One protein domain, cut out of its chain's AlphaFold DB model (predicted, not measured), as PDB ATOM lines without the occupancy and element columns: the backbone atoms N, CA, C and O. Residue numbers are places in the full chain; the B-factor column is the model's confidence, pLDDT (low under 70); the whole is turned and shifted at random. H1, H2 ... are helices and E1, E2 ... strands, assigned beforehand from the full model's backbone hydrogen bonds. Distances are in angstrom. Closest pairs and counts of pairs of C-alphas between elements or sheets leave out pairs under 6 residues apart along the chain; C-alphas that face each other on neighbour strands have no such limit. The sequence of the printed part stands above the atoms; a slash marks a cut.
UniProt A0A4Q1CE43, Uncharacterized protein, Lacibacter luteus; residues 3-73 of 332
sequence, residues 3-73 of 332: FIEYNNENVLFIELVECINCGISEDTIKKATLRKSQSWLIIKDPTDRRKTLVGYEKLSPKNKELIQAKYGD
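Overview. This is residues 3 to 73 of the 332 residues of an uncharacterized protein of Lacibacter luteus (UniProt A0A4Q1CE43). A small, strongly curled sheet of four strands, like part of a barrel, has three short helices spread round it on the side away from the hairpin E1 and E2, with few contacts between them. H1 follows the long strand E2 with no residue between them, and it is near both other helices, H2 and H3, which are apart from each other. The printed part has 71 residues, with three named helices and four named strands in the order E1, E2, H1, H2, E3, E4, H3, and its class is mixed, helices and strands. The sheet's order is E1, E2, E4, E3, all antiparallel. The whole is compact and rounded, with a radius of gyration of the C-alphas of 11.6 A and spans of 28 by 27 by 22 A.

Along the chain. In the sheet, E1 is residues 3 to 6, 9.1 A long from C-alpha 3 at (210.040, 161.779, 167.958), and E2 is residues 9 to 15, 18.4 A. E4 is residues 52 to 55, 10.2 A, and E3 is residues 42 to 44, 7.1 A. H1 is residues 16 to 21, 8.6 A, and H2 is residues 26 to 34, 12.3 A. H3, the longest helix, is residues 61 to 71, 15.2 A, ending with C-alpha 71 at (223.444, 155.577, 162.984).

Arrangement. E1 and E3 are the edge strands of the sheet, which curls by 132 degrees. The pairing of E2 is staggered: residues 9 to 12 pair with E1, where N 6 and O 9 are 2.8 A apart, within hydrogen-bond range, and residues 13 to 15 pair with E4, where N 14 and O 54 are 2.8 A apart. E1 and E2 form a hairpin, and so do E3 and E4, with N 53 and O 43 at 2.9 A. E2, H1 and H2, and E3 make a split strand-helix-strand unit, two strands running the same way with helices between them in the chain and E4 between them in the sheet; its crossover is right-handed. H1 only grazes the sheet, with residues 16 to 21; the closest C-alphas of H1 and E4 are those of Leu 16 and Thr 52, 5.6 A. H2 only grazes it with residues 29 to 33. H1 and H2 are close but not clearly touching, their closest C-alphas, those of Ile 20 and Glu 26, 6.1 A apart, at a shallow tilt of 25 degrees, opposite ways. H1 and H3 are close but not clearly touching, with the C-alphas of Cys 19 and Ile 67 closest at 7.2 A, about perpendicular at 74 degrees. H3 is not on the sheet, and H2 and H3 are apart. In H1, H2 and H3 every O i to N i+4 pair is within hydrogen-bond range.

Size, cuts and confidence. The two C-alphas farthest apart are those of Asn 8 and Gly 23, 30.6 A. The printed part has no cut and no long link. Mean pLDDT of the printed part is 87.0, and no printed residue is under 70.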
ATOM      1  N   PHE A   3     211.022 160.799 168.428       82.69
ATOM      2  CA  PHE A   3     210.040 161.779 167.958       82.69
ATOM      3  C   PHE A   3     209.347 162.458 169.133       82.69
ATOM      4  O   PHE A   3     209.000 161.799 170.116       82.69
ATOM      5  N   ILE A   4     209.161 163.771 169.024       81.81
ATOM      6  CA  ILE A   4     208.390 164.577 169.969       81.81
ATOM      7  C   ILE A   4     207.506 165.521 169.168       81.81
ATOM      8  O   ILE A   4     207.971 166.158 168.222       81.81
ATOM      9  N   GLU A   5     206.250 165.627 169.585       80.06
ATOM     10  CA  GLU A   5     205.334 166.636 169.075       80.06
ATOM     11  C   GLU A   5     205.797 168.024 169.535       80.06
ATOM     12  O   GLU A   5     205.876 168.320 170.730       80.06
ATOM     13  N   TYR A   6     206.155 168.868 168.575       81.50
ATOM     14  CA  TYR A   6     206.635 170.222 168.788       81.50
ATOM     15  C   TYR A   6     205.971 171.137 167.761       81.50
ATOM     16  O   TYR A   6     206.109 170.922 166.561       81.50
ATOM     17  N   ASN A   7     205.236 172.155 168.223       81.38
ATOM     18  CA  ASN A   7     204.452 173.058 167.369       81.38
ATOM     19  C   ASN A   7     203.488 172.330 166.403       81.38
ATOM     20  O   ASN A   7     203.392 172.701 165.237       81.38
ATOM     21  N   ASN A   8     202.771 171.309 166.887       76.81
ATOM     22  CA  ASN A   8     201.846 170.466 166.107       76.81
ATOM     23  C   ASN A   8     202.507 169.634 164.986       76.81
ATOM     24  O   ASN A   8     201.811 169.074 164.139       76.81
ATOM     25  N   GLU A   9     203.838 169.514 164.987       75.88
ATOM     26  CA  GLU A   9     204.592 168.646 164.083       75.88
ATOM     27  C   GLU A   9     205.384 167.600 164.878       75.88
ATOM     28  O   GLU A   9     205.925 167.882 165.947       75.88
ATOM     29  N   ASN A  10     205.492 166.374 164.359       79.94
ATOM     30  CA  ASN A  10     206.366 165.354 164.942       79.94
ATOM     31  C   ASN A  10     207.803 165.585 164.476       79.94
ATOM     32  O   ASN A  10     208.168 165.234 163.354       79.94
ATOM     33  N   VAL A  11     208.628 166.152 165.354       83.62
ATOM     34  CA  VAL A  11     210.023 166.486 165.052       83.62
ATOM     35  C   VAL A  11     210.952 165.430 165.646       83.62
ATOM     36  O   VAL A  11     210.769 164.969 166.775       83.62
ATOM     37  N   LEU A  12     211.972 165.039 164.880       87.50
ATOM     38  CA  LEU A  12     213.015 164.131 165.343       87.50
ATOM     39  C   LEU A  12     214.002 164.871 166.253       87.50
ATOM     40  O   LEU A  12     214.675 165.813 165.830       87.50
ATOM     41  N   PHE A  13     214.131 164.399 167.488       90.31
ATOM     42  CA  PHE A  13     215.087 164.898 168.465       90.31
ATOM     43  C   PHE A  13     216.158 163.857 168.798       90.31
ATOM     44  O   PHE A  13     215.898 162.657 168.914       90.31
ATOM     45  N   ILE A  14     217.378 164.336 169.010       90.19
ATOM     46  CA  ILE A  14     218.555 163.544 169.364       90.19
ATOM     47  C   ILE A  14     218.993 163.944 170.766       90.19
ATOM     48  O   ILE A  14     219.001 165.128 171.101       90.19
ATOM     49  N   GLU A  15     219.313 162.966 171.611       91.00
ATOM     50  CA  GLU A  15     219.786 163.261 172.961       91.00
ATOM     51  C   GLU A  15     221.186 163.881 172.891       91.00
ATOM     52  O   GLU A  15     222.026 163.450 172.104       91.00
ATOM     53  N   LEU A  16     221.460 164.890 173.721       90.12
ATOM     54  CA  LEU A  16     222.750 165.590 173.734       90.12
ATOM     55  C   LEU A  16     223.939 164.620 173.820       90.12
ATOM     56  O   LEU A  16     224.934 164.794 173.122       90.12
ATOM     57  N   VAL A  17     223.811 163.571 174.635       89.94
ATOM     58  CA  VAL A  17     224.829 162.523 174.787       89.94
ATOM     59  C   VAL A  17     225.085 161.789 173.464       89.94
ATOM     60  O   VAL A  17     226.232 161.520 173.121       89.94
ATOM     61  N   GLU A  18     224.044 161.504 172.680       89.06
ATOM     62  CA  GLU A  18     224.180 160.875 171.360       89.06
ATOM     63  C   GLU A  18     224.865 161.815 170.359       89.06
ATOM     64  O   GLU A  18     225.736 161.373 169.612       89.06
ATOM     65  N   CYS A  19     224.543 163.115 170.384       88.75
ATOM     66  CA  CYS A  19     225.234 164.122 169.572       88.75
ATOM     67  C   CYS A  19     226.737 164.171 169.883       88.75
ATOM     68  O   CYS A  19     227.558 164.168 168.964       88.75
ATOM     69  N   ILE A  20     227.101 164.181 171.168       90.75
ATOM     70  CA  ILE A  20     228.502 164.189 171.614       90.75
ATOM     71  C   ILE A  20     229.212 162.911 171.163       90.75
ATOM     72  O   ILE A  20     230.308 162.968 170.614       90.75
ATOM     73  N   ASN A  21     228.548 161.763 171.295       90.00
ATOM     74  CA  ASN A  21     229.068 160.474 170.848       90.00
ATOM     75  C   ASN A  21     229.282 160.389 169.323       90.00
ATOM     76  O   ASN A  21     230.022 159.514 168.867       90.00
ATOM     77  N   CYS A  22     228.637 161.248 168.529       88.50
ATOM     78  CA  CYS A  22     228.883 161.412 167.091       88.50
ATOM     79  C   CYS A  22     230.032 162.380 166.767       88.50
ATOM     80  O   CYS A  22     230.358 162.552 165.597       88.50
ATOM     81  N   GLY A  23     230.638 163.023 167.769       88.31
ATOM     82  CA  GLY A  23     231.709 164.004 167.583       88.31
ATOM     83  C   GLY A  23     231.233 165.458 167.505       88.31
ATOM     84  O   GLY A  23     232.016 166.337 167.144       88.31
ATOM     85  N   ILE A  24     229.971 165.749 167.844       89.38
ATOM     86  CA  ILE A  24     229.495 167.134 167.950       89.38
ATOM     87  C   ILE A  24     229.969 167.711 169.290       89.38
ATOM     88  O   ILE A  24     229.626 167.197 170.351       89.38
ATOM     89  N   SER A  25     230.746 168.795 169.246       89.25
ATOM     90  CA  SER A  25     231.282 169.440 170.453       89.25
ATOM     91  C   SER A  25     230.170 169.897 171.405       89.25
ATOM     92  O   SER A  25     229.268 170.649 171.020       89.25
ATOM     93  N   GLU A  26     230.278 169.485 172.669       89.75
ATOM     94  CA  GLU A  26     229.353 169.877 173.735       89.75
ATOM     95  C   GLU A  26     229.318 171.402 173.926       89.75
ATOM     96  O   GLU A  26     228.243 171.990 174.071       89.75
ATOM     97  N   ASP A  27     230.476 172.062 173.842       87.50
ATOM     98  CA  ASP A  27     230.597 173.517 173.964       87.50
ATOM     99  C   ASP A  27     229.820 174.258 172.881       87.50
ATOM    100  O   ASP A  27     229.224 175.303 173.150       87.50
ATOM    101  N   THR A  28     229.788 173.720 171.661       86.56
ATOM    102  CA  THR A  28     229.005 174.296 170.561       86.56
ATOM    103  C   THR A  28     227.518 174.298 170.902       86.56
ATOM    104  O   THR A  28     226.848 175.317 170.725       86.56
ATOM    105  N   ILE A  29     227.009 173.197 171.458       85.19
ATOM    106  CA  ILE A  29     225.593 173.060 171.816       85.19
ATOM    107  C   ILE A  29     225.260 173.926 173.043       85.19
ATOM    108  O   ILE A  29     224.246 174.631 173.048       85.19
ATOM    109  N   LYS A  30     226.140 173.968 174.053       86.19
ATOM    110  CA  LYS A  30     226.002 174.855 175.226       86.19
ATOM    111  C   LYS A  30     225.975 176.331 174.825       86.19
ATOM    112  O   LYS A  30     225.075 177.061 175.239       86.19
ATOM    113  N   LYS A  31     226.909 176.773 173.974       87.38
ATOM    114  CA  LYS A  31     226.963 178.158 173.470       87.38
ATOM    115  C   LYS A  31     225.736 178.500 172.628       87.38
ATOM    116  O   LYS A  31     225.198 179.594 172.782       87.38
ATOM    117  N   ALA A  32     225.266 177.585 171.780       84.31
ATOM    118  CA  ALA A  32     224.038 177.778 171.009       84.31
ATOM    119  C   ALA A  32     222.803 177.939 171.913       84.31
ATOM    120  O   ALA A  32     221.975 178.818 171.665       84.31
ATOM    121  N   THR A  33     222.733 177.151 172.993       85.50
ATOM    122  CA  THR A  33     221.672 177.232 174.010       85.50
ATOM    123  C   THR A  33     221.705 178.576 174.740       85.50
ATOM    124  O   THR A  33     220.689 179.264 174.803       85.50
ATOM    125  N   LEU A  34     222.879 178.993 175.234       85.06
ATOM    126  CA  LEU A  34     223.069 180.272 175.935       85.06
ATOM    127  C   LEU A  34     222.699 181.474 175.058       85.06
ATOM    128  O   LEU A  34     222.076 182.421 175.529       85.06
ATOM    129  N   ARG A  35     223.058 181.423 173.772       87.31
ATOM    130  CA  ARG A  35     222.803 182.497 172.800       87.31
ATOM    131  C   ARG A  35     221.379 182.495 172.236       87.31
ATOM    132  O   ARG A  35     221.077 183.371 171.434       87.31
ATOM    133  N   LYS A  36     220.530 181.520 172.598       81.62
ATOM    134  CA  LYS A  36     219.190 181.312 172.009       81.62
ATOM    135  C   LYS A  36     219.221 181.357 170.473       81.62
ATOM    136  O   LYS A  36     218.420 182.038 169.835       81.62
ATOM    137  N   SER A  37     220.205 180.678 169.881       83.31
ATOM    138  CA  SER A  37     220.415 180.710 168.432       83.31
ATOM    139  C   SER A  37     219.212 180.122 167.690       83.31
ATOM    140  O   SER A  37     218.837 178.980 167.931       83.31
ATOM    141  N   GLN A  38     218.664 180.869 166.728       79.94
ATOM    142  CA  GLN A  38     217.555 180.427 165.864       79.94
ATOM    143  C   GLN A  38     217.928 179.241 164.955       79.94
ATOM    144  O   GLN A  38     217.062 178.534 164.437       79.94
ATOM    145  N   SER A  39     219.229 179.012 164.755       81.69
ATOM    146  CA  SER A  39     219.761 177.904 163.958       81.69
ATOM    147  C   SER A  39     219.782 176.577 164.717       81.69
ATOM    148  O   SER A  39     220.156 175.570 164.135       81.69
ATOM    149  N   TRP A  40     219.403 176.555 165.996       88.94
ATOM    150  CA  TRP A  40     219.341 175.343 166.806       88.94
ATOM    151  C   TRP A  40     217.960 175.210 167.434       88.94
ATOM    152  O   TRP A  40     217.425 176.159 167.996       88.94
ATOM    153  N   LEU A  41     217.397 174.005 167.382       89.62
ATOM    154  CA  LEU A  41     216.205 173.665 168.147       89.62
ATOM    155  C   LEU A  41     216.641 172.814 169.336       89.62
ATOM    156  O   LEU A  41     217.023 171.664 169.151       89.62
ATOM    157  N   ILE A  42     216.640 173.386 170.538       91.06
ATOM    158  CA  ILE A  42     217.083 172.700 171.756       91.06
ATOM    159  C   ILE A  42     215.976 172.800 172.793       91.06
ATOM    160  O   ILE A  42     215.552 173.900 173.145       91.06
ATOM    161  N   ILE A  43     215.526 171.653 173.293       90.12
ATOM    162  CA  ILE A  43     214.487 171.573 174.321       90.12
ATOM    163  C   ILE A  43     214.940 170.666 175.463       90.12
ATOM    164  O   ILE A  43     215.817 169.811 175.304       90.12
ATOM    165  N   LYS A  44     214.327 170.836 176.635       90.19
ATOM    166  CA  LYS A  44     214.360 169.801 177.669       90.19
ATOM    167  C   LYS A  44     213.351 168.724 177.312       90.19
ATOM    168  O   LYS A  44     212.270 169.026 176.816       90.19
ATOM    169  N   ASP A  45     213.730 167.480 177.549       86.50
ATOM    170  CA  ASP A  45     212.862 166.339 177.306       86.50
ATOM    171  C   ASP A  45     211.558 166.473 178.127       86.50
ATOM    172  O   ASP A  45     211.628 166.641 179.351       86.50
ATOM    173  N   PRO A  46     210.373 166.425 177.484       85.62
ATOM    174  CA  PRO A  46     209.088 166.578 178.165       85.62
ATOM    175  C   PRO A  46     208.817 165.495 179.215       85.62
ATOM    176  O   PRO A  46     208.135 165.765 180.203       85.62
ATOM    177  N   THR A  47     209.342 164.283 179.010       84.00
ATOM    178  CA  THR A  47     209.138 163.135 179.906       84.00
ATOM    179  C   THR A  47     210.192 163.088 181.012       84.00
ATOM    180  O   THR A  47     209.861 162.805 182.160       84.00
ATOM    181  N   ASP A  48     211.453 163.388 180.692       85.50
ATOM    182  CA  ASP A  48     212.563 163.402 181.657       85.50
ATOM    183  C   ASP A  48     213.390 164.684 181.537       85.50
ATOM    184  O   ASP A  48     214.412 164.727 180.857       85.50
ATOM    185  N   ARG A  49     212.985 165.731 182.261       86.88
ATOM    186  CA  ARG A  49     213.570 167.086 182.178       86.88
ATOM    187  C   ARG A  49     215.084 167.170 182.438       86.88
ATOM    188  O   ARG A  49     215.681 168.222 182.198       86.88
ATOM    189  N   ARG A  50     215.723 166.098 182.921       86.31
ATOM    190  CA  ARG A  50     217.186 165.998 183.056       86.31
ATOM    191  C   ARG A  50     217.886 165.932 181.699       86.31
ATOM    192  O   ARG A  50     219.001 166.436 181.563       86.31
ATOM    193  N   LYS A  51     217.225 165.374 180.687       88.75
ATOM    194  CA  LYS A  51     217.780 165.182 179.348       88.75
ATOM    195  C   LYS A  51     217.602 166.427 178.485       88.75
ATOM    196  O   LYS A  51     216.558 167.083 178.494       88.75
ATOM    197  N   THR A  52     218.645 166.750 177.729       91.25
ATOM    198  CA  THR A  52     218.636 167.832 176.735       91.25
ATOM    199  C   THR A  52     218.540 167.216 175.350       91.25
ATOM    200  O   THR A  52     219.287 166.291 175.032       91.25
ATOM    201  N   LEU A  53     217.626 167.734 174.538       91.81
ATOM    202  CA  LEU A  53     217.311 167.216 173.217       91.81
ATOM    203  C   LEU A  53     217.599 168.265 172.150       91.81
ATOM    204  O   LEU A  53     217.283 169.440 172.329       91.81
ATOM    205  N   VAL A  54     218.165 167.821 171.032       91.19
ATOM    206  CA  VAL A  54     218.525 168.653 169.885       91.19
ATOM    207  C   VAL A  54     217.719 168.208 168.669       91.19
ATOM    208  O   VAL A  54     217.751 167.038 168.293       91.19
ATOM    209  N   GLY A  55     216.974 169.126 168.062       90.50
ATOM    210  CA  GLY A  55     216.156 168.868 166.883       90.50
ATOM    211  C   GLY A  55     217.033 168.601 165.666       90.50
ATOM    212  O   GLY A  55     217.802 169.472 165.252       90.50
ATOM    213  N   TYR A  56     216.901 167.410 165.086       90.19
ATOM    214  CA  TYR A  56     217.726 166.944 163.974       90.19
ATOM    215  C   TYR A  56     217.635 167.875 162.764       90.19
ATOM    216  O   TYR A  56     218.653 168.201 162.159       90.19
ATOM    217  N   GLU A  57     216.438 168.377 162.443       87.81
ATOM    218  CA  GLU A  57     216.236 169.161 161.223       87.81
ATOM    219  C   GLU A  57     216.979 170.493 161.189       87.81
ATOM    220  O   GLU A  57     217.412 170.924 160.120       87.81
ATOM    221  N   LYS A  58     217.192 171.109 162.355       89.62
ATOM    222  CA  LYS A  58     217.925 172.373 162.481       89.62
ATOM    223  C   LYS A  58     219.444 172.192 162.514       89.62
ATOM    224  O   LYS A  58     220.166 173.181 162.468       89.62
ATOM    225  N   LEU A  59     219.950 170.960 162.578       87.94
ATOM    226  CA  LEU A  59     221.391 170.718 162.539       87.94
ATOM    227  C   LEU A  59     221.988 171.119 161.185       87.94
ATOM    228  O   LEU A  59     221.366 170.961 160.133       87.94
ATOM    229  N   SER A  60     223.232 171.598 161.213       88.88
ATOM    230  CA  SER A  60     223.998 171.868 159.996       88.88
ATOM    231  C   SER A  60     224.239 170.579 159.191       88.88
ATOM    232  O   SER A  60     224.300 169.500 159.791       88.88
ATOM    233  N   PRO A  61     224.452 170.666 157.862       90.75
ATOM    234  CA  PRO A  61     224.734 169.498 157.020       90.75
ATOM    235  C   PRO A  61     225.877 168.630 157.565       90.75
ATOM    236  O   PRO A  61     225.709 167.429 157.732       90.75
ATOM    237  N   LYS A  62     226.973 169.264 158.001       91.44
ATOM    238  CA  LYS A  62     228.115 168.592 158.642       91.44
ATOM    239  C   LYS A  62     227.716 167.763 159.869       91.44
ATOM    240  O   LYS A  62     228.190 166.649 160.053       91.44
ATOM    241  N   ASN A  63     226.855 168.298 160.736       89.94
ATOM    242  CA  ASN A  63     226.413 167.576 161.931       89.94
ATOM    243  C   ASN A  63     225.436 166.445 161.574       89.94
ATOM    244  O   ASN A  63     225.488 165.390 162.203       89.94
ATOM    245  N   LYS A  64     224.578 166.643 160.559       90.06
ATOM    246  CA  LYS A  64     223.701 165.587 160.029       90.06
ATOM    247  C   LYS A  64     224.526 164.420 159.471       90.06
ATOM    248  O   LYS A  64     224.241 163.280 159.822       90.06
ATOM    249  N   GLU A  65     225.594 164.695 158.721       91.25
ATOM    250  CA  GLU A  65     226.521 163.675 158.202       91.25
ATOM    251  C   GLU A  65     227.187 162.860 159.317       91.25
ATOM    252  O   GLU A  65     227.229 161.637 159.232       91.25
ATOM    253  N   LEU A  66     227.648 163.499 160.400       90.31
ATOM    254  CA  LEU A  66     228.236 162.789 161.550       90.31
ATOM    255  C   LEU A  66     227.248 161.817 162.208       90.31
ATOM    256  O   LEU A  66     227.610 160.710 162.614       90.31
ATOM    257  N   ILE A  67     225.987 162.229 162.318       89.25
ATOM    258  CA  ILE A  67     224.925 161.389 162.872       89.25
ATOM    259  C   ILE A  67     224.612 160.237 161.914       89.25
ATOM    260  O   ILE A  67     224.518 159.090 162.355       89.25
ATOM    261  N   GLN A  68     224.508 160.523 160.615       90.12
ATOM    262  CA  GLN A  68     224.232 159.520 159.592       90.12
ATOM    263  C   GLN A  68     225.360 158.496 159.444       90.12
ATOM    264  O   GLN A  68     225.097 157.306 159.305       90.12
ATOM    265  N   ALA A  69     226.619 158.922 159.559       88.50
ATOM    266  CA  ALA A  69     227.774 158.033 159.525       88.50
ATOM    267  C   ALA A  69     227.747 157.000 160.662       88.50
ATOM    268  O   ALA A  69     228.178 155.862 160.478       88.50
ATOM    269  N   LYS A  70     227.226 157.379 161.837       85.88
ATOM    270  CA  LYS A  70     227.168 156.493 163.006       85.88
ATOM    271  C   LYS A  70     225.908 155.630 163.057       85.88
ATOM    272  O   LYS A  70     225.993 154.456 163.404       85.88
ATOM    273  N   TYR A  71     224.748 156.212 162.764       80.94
ATOM    274  CA  TYR A  71     223.444 155.577 162.984       80.94
ATOM    275  C   TYR A  71     222.703 155.207 161.689       80.94
ATOM    276  O   TYR A  71     221.638 154.592 161.752       80.94
ATOM    277  N   GLY A  72     223.258 155.535 160.519       84.00
ATOM    278  CA  GLY A  72     222.593 155.369 159.229       84.00
ATOM    279  C   GLY A  72     221.471 156.390 159.057       84.00
ATOM    280  O   GLY A  72     221.674 157.579 159.271       84.00
ATOM    281  N   ASP A  73     220.273 155.939 158.687       82.44
ATOM    282  CA  ASP A  73     219.087 156.799 158.678       82.44
ATOM    283  C   ASP A  73     218.570 157.034 160.119       82.44
ATOM    284  O   ASP A  73     218.076 156.087 160.744       82.44
TER     285      ASP A  73